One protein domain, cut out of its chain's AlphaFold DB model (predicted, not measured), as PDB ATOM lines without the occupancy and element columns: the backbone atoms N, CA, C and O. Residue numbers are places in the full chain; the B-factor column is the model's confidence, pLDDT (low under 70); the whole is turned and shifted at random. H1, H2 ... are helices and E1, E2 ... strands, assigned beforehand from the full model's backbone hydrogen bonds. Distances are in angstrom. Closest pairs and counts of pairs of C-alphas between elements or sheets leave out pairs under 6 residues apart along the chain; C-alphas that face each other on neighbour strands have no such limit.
ATOM      1  N   PRO A  32     115.044  94.544 -14.601       46.78
ATOM      2  CA  PRO A  32     114.527  93.185 -14.632       46.78
ATOM      3  C   PRO A  32     115.594  92.165 -15.014       46.78
ATOM      4  O   PRO A  32     116.327  92.328 -15.994       46.78
ATOM      5  N   TYR A  33     115.688  91.096 -14.225       53.81
ATOM      6  CA  TYR A  33     116.460  89.926 -14.623       53.81
ATOM      7  C   TYR A  33     115.678  89.271 -15.751       53.81
ATOM      8  O   TYR A  33     114.741  88.528 -15.489       53.81
ATOM      9  N   PHE A  34     116.022  89.622 -16.993       48.78
ATOM     10  CA  PHE A  34     115.310  89.200 -18.196       48.78
ATOM     11  C   PHE A  34     115.021  87.692 -18.137       48.78
ATOM     12  O   PHE A  34     115.913  86.861 -18.329       48.78
ATOM     13  N   SER A  35     113.776  87.336 -17.821       50.28
ATOM     14  CA  SER A  35     113.290  85.970 -17.924       50.28
ATOM     15  C   SER A  35     112.624  85.883 -19.289       50.28
ATOM     16  O   SER A  35     111.791  86.713 -19.644       50.28
ATOM     17  N   SER A  36     113.055  84.938 -20.118       49.47
ATOM     18  CA  SER A  36     112.740  84.901 -21.554       49.47
ATOM     19  C   SER A  36     111.267  84.616 -21.892       49.47
ATOM     20  O   SER A  36     110.964  84.302 -23.039       49.47
ATOM     21  N   THR A  37     110.351  84.690 -20.924       53.97
ATOM     22  CA  THR A  37     108.914  84.478 -21.120       53.97
ATOM     23  C   THR A  37     108.111  85.149 -19.998       53.97
ATOM     24  O   THR A  37     107.923  84.516 -18.954       53.97
ATOM     25  N   PRO A  38     107.566  86.362 -20.200       54.00
ATOM     26  CA  PRO A  38     106.501  86.861 -19.341       54.00
ATOM     27  C   PRO A  38     105.305  85.916 -19.501       54.00
ATOM     28  O   PRO A  38     104.716  85.795 -20.574       54.00
ATOM     29  N   SER A  39     104.970  85.179 -18.445       57.56
ATOM     30  CA  SER A  39     103.827  84.246 -18.459       57.56
ATOM     31  C   SER A  39     102.493  84.948 -18.168       57.56
ATOM     32  O   SER A  39     101.427  84.325 -18.159       57.56
ATOM     33  N   LEU A  40     102.546  86.259 -17.927       66.25
ATOM     34  CA  LEU A  40     101.449  87.069 -17.428       66.25
ATOM     35  C   LEU A  40     100.639  87.717 -18.553       66.25
ATOM     36  O   LEU A  40     101.148  88.456 -19.389       66.25
ATOM     37  N   ARG A  41      99.319  87.489 -18.518       78.19
ATOM     38  CA  ARG A  41      98.356  88.316 -19.251       78.19
ATOM     39  C   ARG A  41      98.183  89.630 -18.494       78.19
ATOM     40  O   ARG A  41      97.467  89.658 -17.494       78.19
ATOM     41  N   ALA A  42      98.817  90.690 -18.975       87.12
ATOM     42  CA  ALA A  42      98.628  92.042 -18.470       87.12
ATOM     43  C   ALA A  42      98.366  93.017 -19.622       87.12
ATOM     44  O   ALA A  42      98.686  92.734 -20.776       87.12
ATOM     45  N   THR A  43      97.749  94.154 -19.314       93.62
ATOM     46  CA  THR A  43      97.572  95.257 -20.265       93.62
ATOM     47  C   THR A  43      98.399  96.454 -19.826       93.62
ATOM     48  O   THR A  43      98.527  96.720 -18.634       93.62
ATOM     49  N   ILE A  44      98.969  97.179 -20.785       95.25
ATOM     50  CA  ILE A  44      99.832  98.331 -20.517       95.25
ATOM     51  C   ILE A  44      99.178  99.592 -21.072       95.25
ATOM     52  O   ILE A  44      98.687  99.601 -22.202       95.25
ATOM     53  N   ASN A  45      99.174 100.656 -20.274       95.38
ATOM     54  CA  ASN A  45      98.713 101.978 -20.675       95.38
ATOM     55  C   ASN A  45      99.775 103.034 -20.333       95.38
ATOM     56  O   ASN A  45     100.183 103.090 -19.177       95.38
ATOM     57  N   PRO A  46     100.180 103.914 -21.259       94.94
ATOM     58  CA  PRO A  46      99.767 103.984 -22.663       94.94
ATOM     59  C   PRO A  46     100.308 102.821 -23.505       94.94
ATOM     60  O   PRO A  46     101.287 102.176 -23.136       94.94
ATOM     61  N   THR A  47      99.650 102.552 -24.636       91.38
ATOM     62  CA  THR A  47     100.074 101.521 -25.593       91.38
ATOM     63  C   THR A  47     101.211 102.023 -26.487       91.38
ATOM     64  O   THR A  47     101.338 103.218 -26.754       91.38
ATOM     65  N   PHE A  48     102.042 101.102 -26.970       89.56
ATOM     66  CA  PHE A  48     103.174 101.369 -27.863       89.56
ATOM     67  C   PHE A  48     103.424 100.147 -28.759       89.56
ATOM     68  O   PHE A  48     102.844  99.082 -28.549       89.56
ATOM     69  N   GLN A  49     104.262 100.296 -29.786       87.00
ATOM     70  CA  GLN A  49     104.522  99.253 -30.786       87.00
ATOM     71  C   GLN A  49     105.956  98.726 -30.674       87.00
ATOM     72  O   GLN A  49     106.794  98.982 -31.534       87.00
ATOM     73  N   SER A  50     106.256  98.006 -29.593       88.25
ATOM     74  CA  SER A  50     107.554  97.349 -29.417       88.25
ATOM     75  C   SER A  50     107.448  96.201 -28.428       88.25
ATOM     76  O   SER A  50     107.217  96.418 -27.241       88.25
ATOM     77  N   GLN A  51     107.684  94.987 -28.917       84.38
ATOM     78  CA  GLN A  51     107.694  93.791 -28.080       84.38
ATOM     79  C   GLN A  51     108.762  93.879 -26.976       84.38
ATOM     80  O   GLN A  51     108.508  93.493 -25.844       84.38
ATOM     81  N   LEU A  52     109.931  94.459 -27.269       82.38
ATOM     82  CA  LEU A  52     111.015  94.595 -26.291       82.38
ATOM     83  C   LEU A  52     110.629  95.515 -25.120       82.38
ATOM     84  O   LEU A  52     110.930  95.223 -23.967       82.38
ATOM     85  N   CYS A  53     109.963  96.632 -25.412       87.88
ATOM     86  CA  CYS A  53     109.496  97.556 -24.377       87.88
ATOM     87  C   CYS A  53     108.342  96.960 -23.562       87.88
ATOM     88  O   CYS A  53     108.199  97.255 -22.378       87.88
ATOM     89  N   GLU A  54     107.521  96.124 -24.200       89.31
ATOM     90  CA  GLU A  54     106.436  95.400 -23.545       89.31
ATOM     91  C   GLU A  54     107.017  94.384 -22.567       89.31
ATOM     92  O   GLU A  54     106.680  94.424 -21.388       89.31
ATOM     93  N   GLU A  55     107.971  93.570 -23.016       86.81
ATOM     94  CA  GLU A  55     108.715  92.637 -22.169       86.81
ATOM     95  C   GLU A  55     109.382  93.355 -20.987       86.81
ATOM     96  O   GLU A  55     109.221  92.913 -19.853       86.81
ATOM     97  N   LEU A  56     110.035  94.503 -21.214       87.00
ATOM     98  CA  LEU A  56     110.632  95.307 -20.143       87.00
ATOM     99  C   LEU A  56     109.605  95.704 -19.071       87.00
ATOM    100  O   LEU A  56     109.835  95.473 -17.886       87.00
ATOM    101  N   LEU A  57     108.479  96.305 -19.470       89.06
ATOM    102  CA  LEU A  57     107.457  96.775 -18.530       89.06
ATOM    103  C   LEU A  57     106.739  95.620 -17.824       89.06
ATOM    104  O   LEU A  57     106.381  95.754 -16.653       89.06
ATOM    105  N   LEU A  58     106.553  94.483 -18.500       88.62
ATOM    106  CA  LEU A  58     106.013  93.271 -17.888       88.62
ATOM    107  C   LEU A  58     106.979  92.679 -16.865       88.62
ATOM    108  O   LEU A  58     106.543  92.308 -15.779       88.62
ATOM    109  N   SER A  59     108.281  92.648 -17.151       82.56
ATOM    110  CA  SER A  59     109.262  92.220 -16.156       82.56
ATOM    111  C   SER A  59     109.334  93.199 -14.981       82.56
ATOM    112  O   SER A  59     109.384  92.769 -13.835       82.56
ATOM    113  N   CYS A  60     109.233  94.512 -15.222       83.06
ATOM    114  CA  CYS A  60     109.096  95.481 -14.133       83.06
ATOM    115  C   CYS A  60     107.835  95.237 -13.290       83.06
ATOM    116  O   CYS A  60     107.879  95.390 -12.073       83.06
ATOM    117  N   PHE A  61     106.720  94.844 -13.912       85.44
ATOM    118  CA  PHE A  61     105.492  94.474 -13.209       85.44
ATOM    119  C   PHE A  61     105.665  93.214 -12.352       85.44
ATOM    120  O   PHE A  61     105.260  93.216 -11.191       85.44
ATOM    121  N   GLU A  62     106.297  92.170 -12.892       80.81
ATOM    122  CA  GLU A  62     106.616  90.932 -12.166       80.81
ATOM    123  C   GLU A  62     107.539  91.193 -10.964       80.81
ATOM    124  O   GLU A  62     107.292  90.677  -9.874       80.81
ATOM    125  N   ASP A  63     108.538  92.061 -11.142       73.31
ATOM    126  CA  ASP A  63     109.533  92.405 -10.121       73.31
ATOM    127  C   ASP A  63     109.091  93.560  -9.195       73.31
ATOM    128  O   ASP A  63     109.842  93.976  -8.311       73.31
ATOM    129  N   ASN A  64     107.877  94.104  -9.371       71.69
ATOM    130  CA  ASN A  64     107.367  95.285  -8.655       71.69
ATOM    131  C   ASN A  64     108.308  96.517  -8.744       71.69
ATOM    132  O   ASN A  64     108.360  97.364  -7.843       71.69
ATOM    133  N   GLN A  65     109.049  96.632  -9.848       75.31
ATOM    134  CA  GLN A  65     109.976  97.717 -10.151       75.31
ATOM    135  C   GLN A  65     109.214  98.933 -10.691       75.31
ATOM    136  O   GLN A  65     108.574  98.885 -11.739       75.31
ATOM    137  N   ARG A  66     109.310 100.064  -9.984       81.81
ATOM    138  CA  ARG A  66     108.521 101.278 -10.272       81.81
ATOM    139  C   ARG A  66     109.223 102.313 -11.137       81.81
ATOM    140  O   ARG A  66     108.628 103.348 -11.414       81.81
ATOM    141  N   TYR A  67     110.469 102.071 -11.533       80.69
ATOM    142  CA  TYR A  67     111.268 103.054 -12.255       80.69
ATOM    143  C   TYR A  67     111.999 102.424 -13.430       80.69
ATOM    144  O   TYR A  67     112.650 101.388 -13.274       80.69
ATOM    145  N   ILE A  68     111.938 103.103 -14.571       84.88
ATOM    146  CA  ILE A  68     112.740 102.829 -15.764       84.88
ATOM    147  C   ILE A  68     113.427 104.117 -16.230       84.88
ATOM    148  O   ILE A  68     113.019 105.226 -15.868       84.88
ATOM    149  N   LEU A  69     114.475 103.963 -17.037       82.00
ATOM    150  CA  LEU A  69     115.193 105.070 -17.660       82.00
ATOM    151  C   LEU A  69     115.054 104.985 -19.173       82.00
ATOM    152  O   LEU A  69     115.242 103.915 -19.747       82.00
ATOM    153  N   SER A  70     114.806 106.129 -19.802       83.62
ATOM    154  CA  SER A  70     114.789 106.259 -21.259       83.62
ATOM    155  C   SER A  70     115.703 107.395 -21.700       83.62
ATOM    156  O   SER A  70     115.874 108.392 -20.989       83.62
ATOM    157  N   LEU A  71     116.295 107.259 -22.885       80.19
ATOM    158  CA  LEU A  71     117.029 108.355 -23.514       80.19
ATOM    159  C   LEU A  71     116.066 109.487 -23.899       80.19
ATOM    160  O   LEU A  71     114.876 109.266 -24.095       80.19
ATOM    161  N   GLU A  72     116.584 110.706 -24.037       80.94
ATOM    162  CA  GLU A  72     115.772 111.870 -24.428       80.94
ATOM    163  C   GLU A  72     115.161 111.718 -25.832       80.94
ATOM    164  O   GLU A  72     114.087 112.244 -26.109       80.94
ATOM    165  N   ASN A  73     115.824 110.946 -26.693       83.31
ATOM    166  CA  ASN A  73     115.381 110.587 -28.036       83.31
ATOM    167  C   ASN A  73     114.820 109.155 -28.127       83.31
ATOM    168  O   ASN A  73     114.828 108.575 -29.210       83.31
ATOM    169  N   GLU A  74     114.389 108.564 -27.010       84.81
ATOM    170  CA  GLU A  74     113.692 107.275 -27.015       84.81
ATOM    171  C   GLU A  74     112.375 107.385 -27.802       84.81
ATOM    172  O   GLU A  74     111.568 108.281 -27.558       84.81
ATOM    173  N   GLU A  75     112.147 106.469 -28.743       88.19
ATOM    174  CA  GLU A  75     110.976 106.488 -29.634       88.19
ATOM    175  C   GLU A  75     109.854 105.565 -29.144       88.19
ATOM    176  O   GLU A  75     108.692 105.733 -29.518       88.19
ATOM    177  N   CYS A  76     110.186 104.594 -28.294       90.94
ATOM    178  CA  CYS A  76     109.246 103.605 -27.795       90.94
ATOM    179  C   CYS A  76     108.596 104.032 -26.472       90.94
ATOM    180  O   CYS A  76     107.375 104.196 -26.378       90.94
ATOM    181  N   LEU A  77     109.417 104.220 -25.436       91.25
ATOM    182  CA  LEU A  77     108.974 104.554 -24.085       91.25
ATOM    183  C   LEU A  77     108.972 106.073 -23.887       91.25
ATOM    184  O   LEU A  77     109.794 106.644 -23.181       91.25
ATOM    185  N   THR A  78     108.041 106.740 -24.562       93.19
ATOM    186  CA  THR A  78     107.958 108.208 -24.650       93.19
ATOM    187  C   THR A  78     107.179 108.874 -23.519       93.19
ATOM    188  O   THR A  78     107.211 110.097 -23.377       93.19
ATOM    189  N   HIS A  79     106.450 108.107 -22.709       92.81
ATOM    190  CA  HIS A  79     105.598 108.659 -21.661       92.81
ATOM    191  C   HIS A  79     106.300 108.623 -20.312       92.81
ATOM    192  O   HIS A  79     107.050 107.699 -20.015       92.81
ATOM    193  N   ALA A  80     106.026 109.628 -19.478       89.88
ATOM    194  CA  ALA A  80     106.608 109.728 -18.142       89.88
ATOM    195  C   ALA A  80     106.083 108.657 -17.175       89.88
ATOM    196  O   ALA A  80     106.753 108.367 -16.195       89.88
ATOM    197  N   ASN A  81     104.902 108.090 -17.435       93.25
ATOM    198  CA  ASN A  81     104.299 107.050 -16.610       93.25
ATOM    199  C   ASN A  81     103.663 105.978 -17.497       93.25
ATOM    200  O   ASN A  81     103.019 106.300 -18.498       93.25
ATOM    201  N   TYR A  82     103.802 104.731 -17.068       95.56
ATOM    202  CA  TYR A  82     103.121 103.563 -17.607       95.56
ATOM    203  C   TYR A  82     102.387 102.854 -16.476       95.56
ATOM    204  O   TYR A  82     102.897 102.738 -15.369       95.56
ATOM    205  N   THR A  83     101.188 102.356 -16.738       96.06
ATOM    206  CA  THR A  83     100.442 101.508 -15.814       96.06
ATOM    207  C   THR A  83     100.293 100.134 -16.429       96.06
ATOM    208  O   THR A  83      99.737 100.000 -17.520       96.06
ATOM    209  N   VAL A  84     100.778  99.121 -15.721       95.12
ATOM    210  CA  VAL A  84     100.590  97.718 -16.085       95.12
ATOM    211  C   VAL A  84      99.471  97.154 -15.220       95.12
ATOM    212  O   VAL A  84      99.530  97.244 -13.994       95.12
ATOM    213  N   PHE A  85      98.435  96.603 -15.843       95.00
ATOM    214  CA  PHE A  85      97.282  96.001 -15.181       95.00
ATOM    215  C   PHE A  85      97.362  94.481 -15.297       95.00
ATOM    216  O   PHE A  85      97.182  93.924 -16.381       95.00
ATOM    217  N   GLY A  86      97.609  93.807 -14.176       90.56
ATOM    218  CA  GLY A  86      97.459  92.361 -14.060       90.56
ATOM    219  C   GLY A  86      96.056  91.966 -13.597       90.56
ATOM    220  O   GLY A  86      95.176  92.800 -13.393       90.56
ATOM    221  N   ALA A  87      95.846  90.666 -13.378       88.06
ATOM    222  CA  ALA A  87      94.551  90.137 -12.940       88.06
ATOM    223  C   ALA A  87      94.144  90.575 -11.518       88.06
ATOM    224  O   ALA A  87      92.956  90.646 -11.213       88.06
ATOM    225  N   THR A  88      95.120  90.825 -10.640       86.19
ATOM    226  CA  THR A  88      94.897  91.062  -9.201       86.19
ATOM    227  C   THR A  88      95.336  92.443  -8.724       86.19
ATOM    228  O   THR A  88      94.899  92.874  -7.660       86.19
ATOM    229  N   HIS A  89      96.195  93.133  -9.475       89.25
ATOM    230  CA  HIS A  89      96.720  94.448  -9.116       89.25
ATOM    231  C   HIS A  89      97.238  95.207 -10.344       89.25
ATOM    232  O   HIS A  89      97.389  94.637 -11.428       89.25
ATOM    233  N   SER A  90      97.526  96.492 -10.148       92.38
ATOM    234  CA  SER A  90      98.169  97.367 -11.126       92.38
ATOM    235  C   SER A  90      99.449  97.974 -10.558       92.38
ATOM    236  O   SER A  90      99.488  98.307  -9.372       92.38
ATOM    237  N   LEU A  91     100.456  98.186 -11.405       88.50
ATOM    238  CA  LEU A  91     101.680  98.905 -11.053       88.50
ATOM    239  C   LEU A  91     101.825 100.153 -11.916       88.50
ATOM    240  O   LEU A  91     101.750 100.072 -13.139       88.50
ATOM    241  N   GLU A  92     102.069 101.292 -11.274       92.38
ATOM    242  CA  GLU A  92     102.536 102.497 -11.953       92.38
ATOM    243  C   GLU A  92     104.068 102.488 -12.003       92.38
ATOM    244  O   GLU A  92     104.740 102.400 -10.972       92.38
ATOM    245  N   ILE A  93     104.600 102.563 -13.219       87.12
ATOM    246  CA  ILE A  93     106.018 102.592 -13.551       87.12
ATOM    247  C   ILE A  93     106.337 103.991 -14.075       87.12
ATOM    248  O   ILE A  93     105.806 104.421 -15.099       87.12
ATOM    249  N   GLN A  94     107.220 104.697 -13.380       86.31
ATOM    250  CA  GLN A  94     107.693 106.019 -13.759       86.31
ATOM    251  C   GLN A  94     108.914 105.904 -14.665       86.31
ATOM    252  O   GLN A  94     109.882 105.203 -14.372       86.31
ATOM    253  N   ASN A  95     108.883 106.633 -15.767       88.75
ATOM    254  CA  ASN A  95     109.950 106.682 -16.744       88.75
ATOM    255  C   ASN A  95     110.694 108.012 -16.648       88.75
ATOM    256  O   ASN A  95     110.144 109.081 -16.936       88.75
ATOM    257  N   CYS A  96     111.961 107.951 -16.247       84.19
ATOM    258  CA  CYS A  96     112.825 109.122 -16.222       84.19
ATOM    259  C   CYS A  96     113.465 109.295 -17.604       84.19
ATOM    260  O   CYS A  96     114.449 108.633 -17.932       84.19
ATOM    261  N   ILE A  97     112.871 110.176 -18.413       85.75
ATOM    262  CA  ILE A  97     113.274 110.423 -19.802       85.75
ATOM    263  C   ILE A  97     114.317 111.539 -19.861       85.75
ATOM    264  O   ILE A  97     114.011 112.698 -19.576       85.75
ATOM    265  N   GLY A  98     115.530 111.198 -20.288       77.88
ATOM    266  CA  GLY A  98     116.614 112.155 -20.481       77.88
ATOM    267  C   GLY A  98     117.286 112.620 -19.184       77.88
ATOM    268  O   GLY A  98     116.801 112.415 -18.068       77.88
ATOM    269  N   LEU A  99     118.446 113.261 -19.343       69.75
ATOM    270  CA  LEU A  99     119.334 113.599 -18.228       69.75
ATOM    271  C   LEU A  99     118.695 114.589 -17.242       69.75
ATOM    272  O   LEU A  99     118.775 114.379 -16.038       69.75
ATOM    273  N   ALA A 100     118.000 115.617 -17.735       69.56
ATOM    274  CA  ALA A 100     117.399 116.645 -16.883       69.56
ATOM    275  C   ALA A 100     116.313 116.087 -15.943       69.56
ATOM    276  O   ALA A 100     116.206 116.508 -14.793       69.56
ATOM    277  N   ARG A 101     115.511 115.112 -16.399       69.62
ATOM    278  CA  ARG A 101     114.511 114.427 -15.557       69.62
ATOM    279  C   ARG A 101     115.162 113.525 -14.524       69.62
ATOM    280  O   ARG A 101     114.656 113.448 -13.412       69.62
ATOM    281  N   VAL A 102     116.256 112.859 -14.887       66.81
ATOM    282  CA  VAL A 102     117.054 112.059 -13.953       66.81
ATOM    283  C   VAL A 102     117.657 112.962 -12.873       66.81
ATOM    284  O   VAL A 102     117.499 112.679 -11.691       66.81
ATOM    285  N   GLU A 103     118.258 114.093 -13.250       59.12
ATOM    286  CA  GLU A 103     118.799 115.081 -12.306       59.12
ATOM    287  C   GLU A 103     117.699 115.655 -11.398       59.12
ATOM    288  O   GLU A 103     117.835 115.615 -10.178       59.12
ATOM    289  N   HIS A 104     116.553 116.059 -11.955       59.22
ATOM    290  CA  HIS A 104     115.402 116.520 -11.174       59.22
ATOM    291  C   HIS A 104     114.835 115.434 -10.246       59.22
ATOM    292  O   HIS A 104     114.419 115.723  -9.123       59.22
ATOM    293  N   PHE A 105     114.812 114.176 -10.696       60.78
ATOM    294  CA  PHE A 105     114.434 113.046  -9.860       60.78
ATOM    295  C   PHE A 105     115.377 112.946  -8.661       60.78
ATOM    296  O   PHE A 105     114.881 112.824  -7.552       60.78
ATOM    297  N   PHE A 106     116.691 113.085  -8.830       52.88
ATOM    298  CA  PHE A 106     117.641 113.072  -7.713       52.88
ATOM    299  C   PHE A 106     117.528 114.282  -6.785       52.88
ATOM    300  O   PHE A 106     117.584 114.131  -5.567       52.88
ATOM    301  N   GLU A 107     117.340 115.478  -7.340       50.84
ATOM    302  CA  GLU A 107     117.169 116.702  -6.552       50.84
ATOM    303  C   GLU A 107     115.939 116.626  -5.637       50.84
ATOM    304  O   GLU A 107     115.959 117.156  -4.526       50.84
ATOM    305  N   ASN A 108     114.892 115.917  -6.072       50.41
ATOM    306  CA  ASN A 108     113.659 115.742  -5.305       50.41
ATOM    307  C   ASN A 108     113.571 114.401  -4.556       50.41
ATOM    308  O   ASN A 108     112.780 114.280  -3.619       50.41
TER     309      ASN A 108
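Overview. This is residues 32 to 108 of the 250 residues of an uncharacterized protein of Paenibacillus elgii (UniProt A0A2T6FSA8). A twisted sheet of four strands has helix H1 packed across one face, while H2 sits at the far end of E4. The 77 printed residues hold two named helices and four named strands, E1, H1, E2, E3, E4, H2; the mixed sheet's order is E1, E3, E4, E2. The class is mixed, the whole compact, radius of gyration of the C-alphas 12.5 A, spans 35 by 24 by 23 A.

Along the chain. Find E1, residues 43 to 45, from C-alpha 43 at (97.572, 95.257, -20.265); beside it comes E3, 81 to 85, then E4, 90 to 97, 21.8 A long, then E2, 67 to 70. H1 is 51 to 62, 16.2 A; H2, 98 to 108, 15.9 A, ends at (113.659, 115.742, -5.305).

Arrangement. E3 is antiparallel to E1, N 45 and O 83 at 2.9 A. E3 and E4 form an antiparallel hairpin, N 82 and O 93 at 2.8 A. E4 and E2 are parallel, N 68 and O 94 at 2.9 A. E1, H1 and E2 make a split strand-helix-strand unit, two strands running the same way with E3 and E4 between them, its crossover left-handed. H1 runs across the strands at a height over the sheet of 7.1 A, its C-alpha 61 6.2 A from C-alpha 91 of E4, their closest. H2's closest C-alpha to E4 is Val 102, 5.6 A from Cys 96. H1 and H2 are apart; in both, every O i to N i+4 pair is within hydrogen-bond range.

Size, cuts and confidence. The C-alphas farthest apart, Ser 39 and Glu 107, are 37.1 A apart. The printed part has no cut and no long link; pLDDT is under 70 in residues 32 to 40 and 99 to 108.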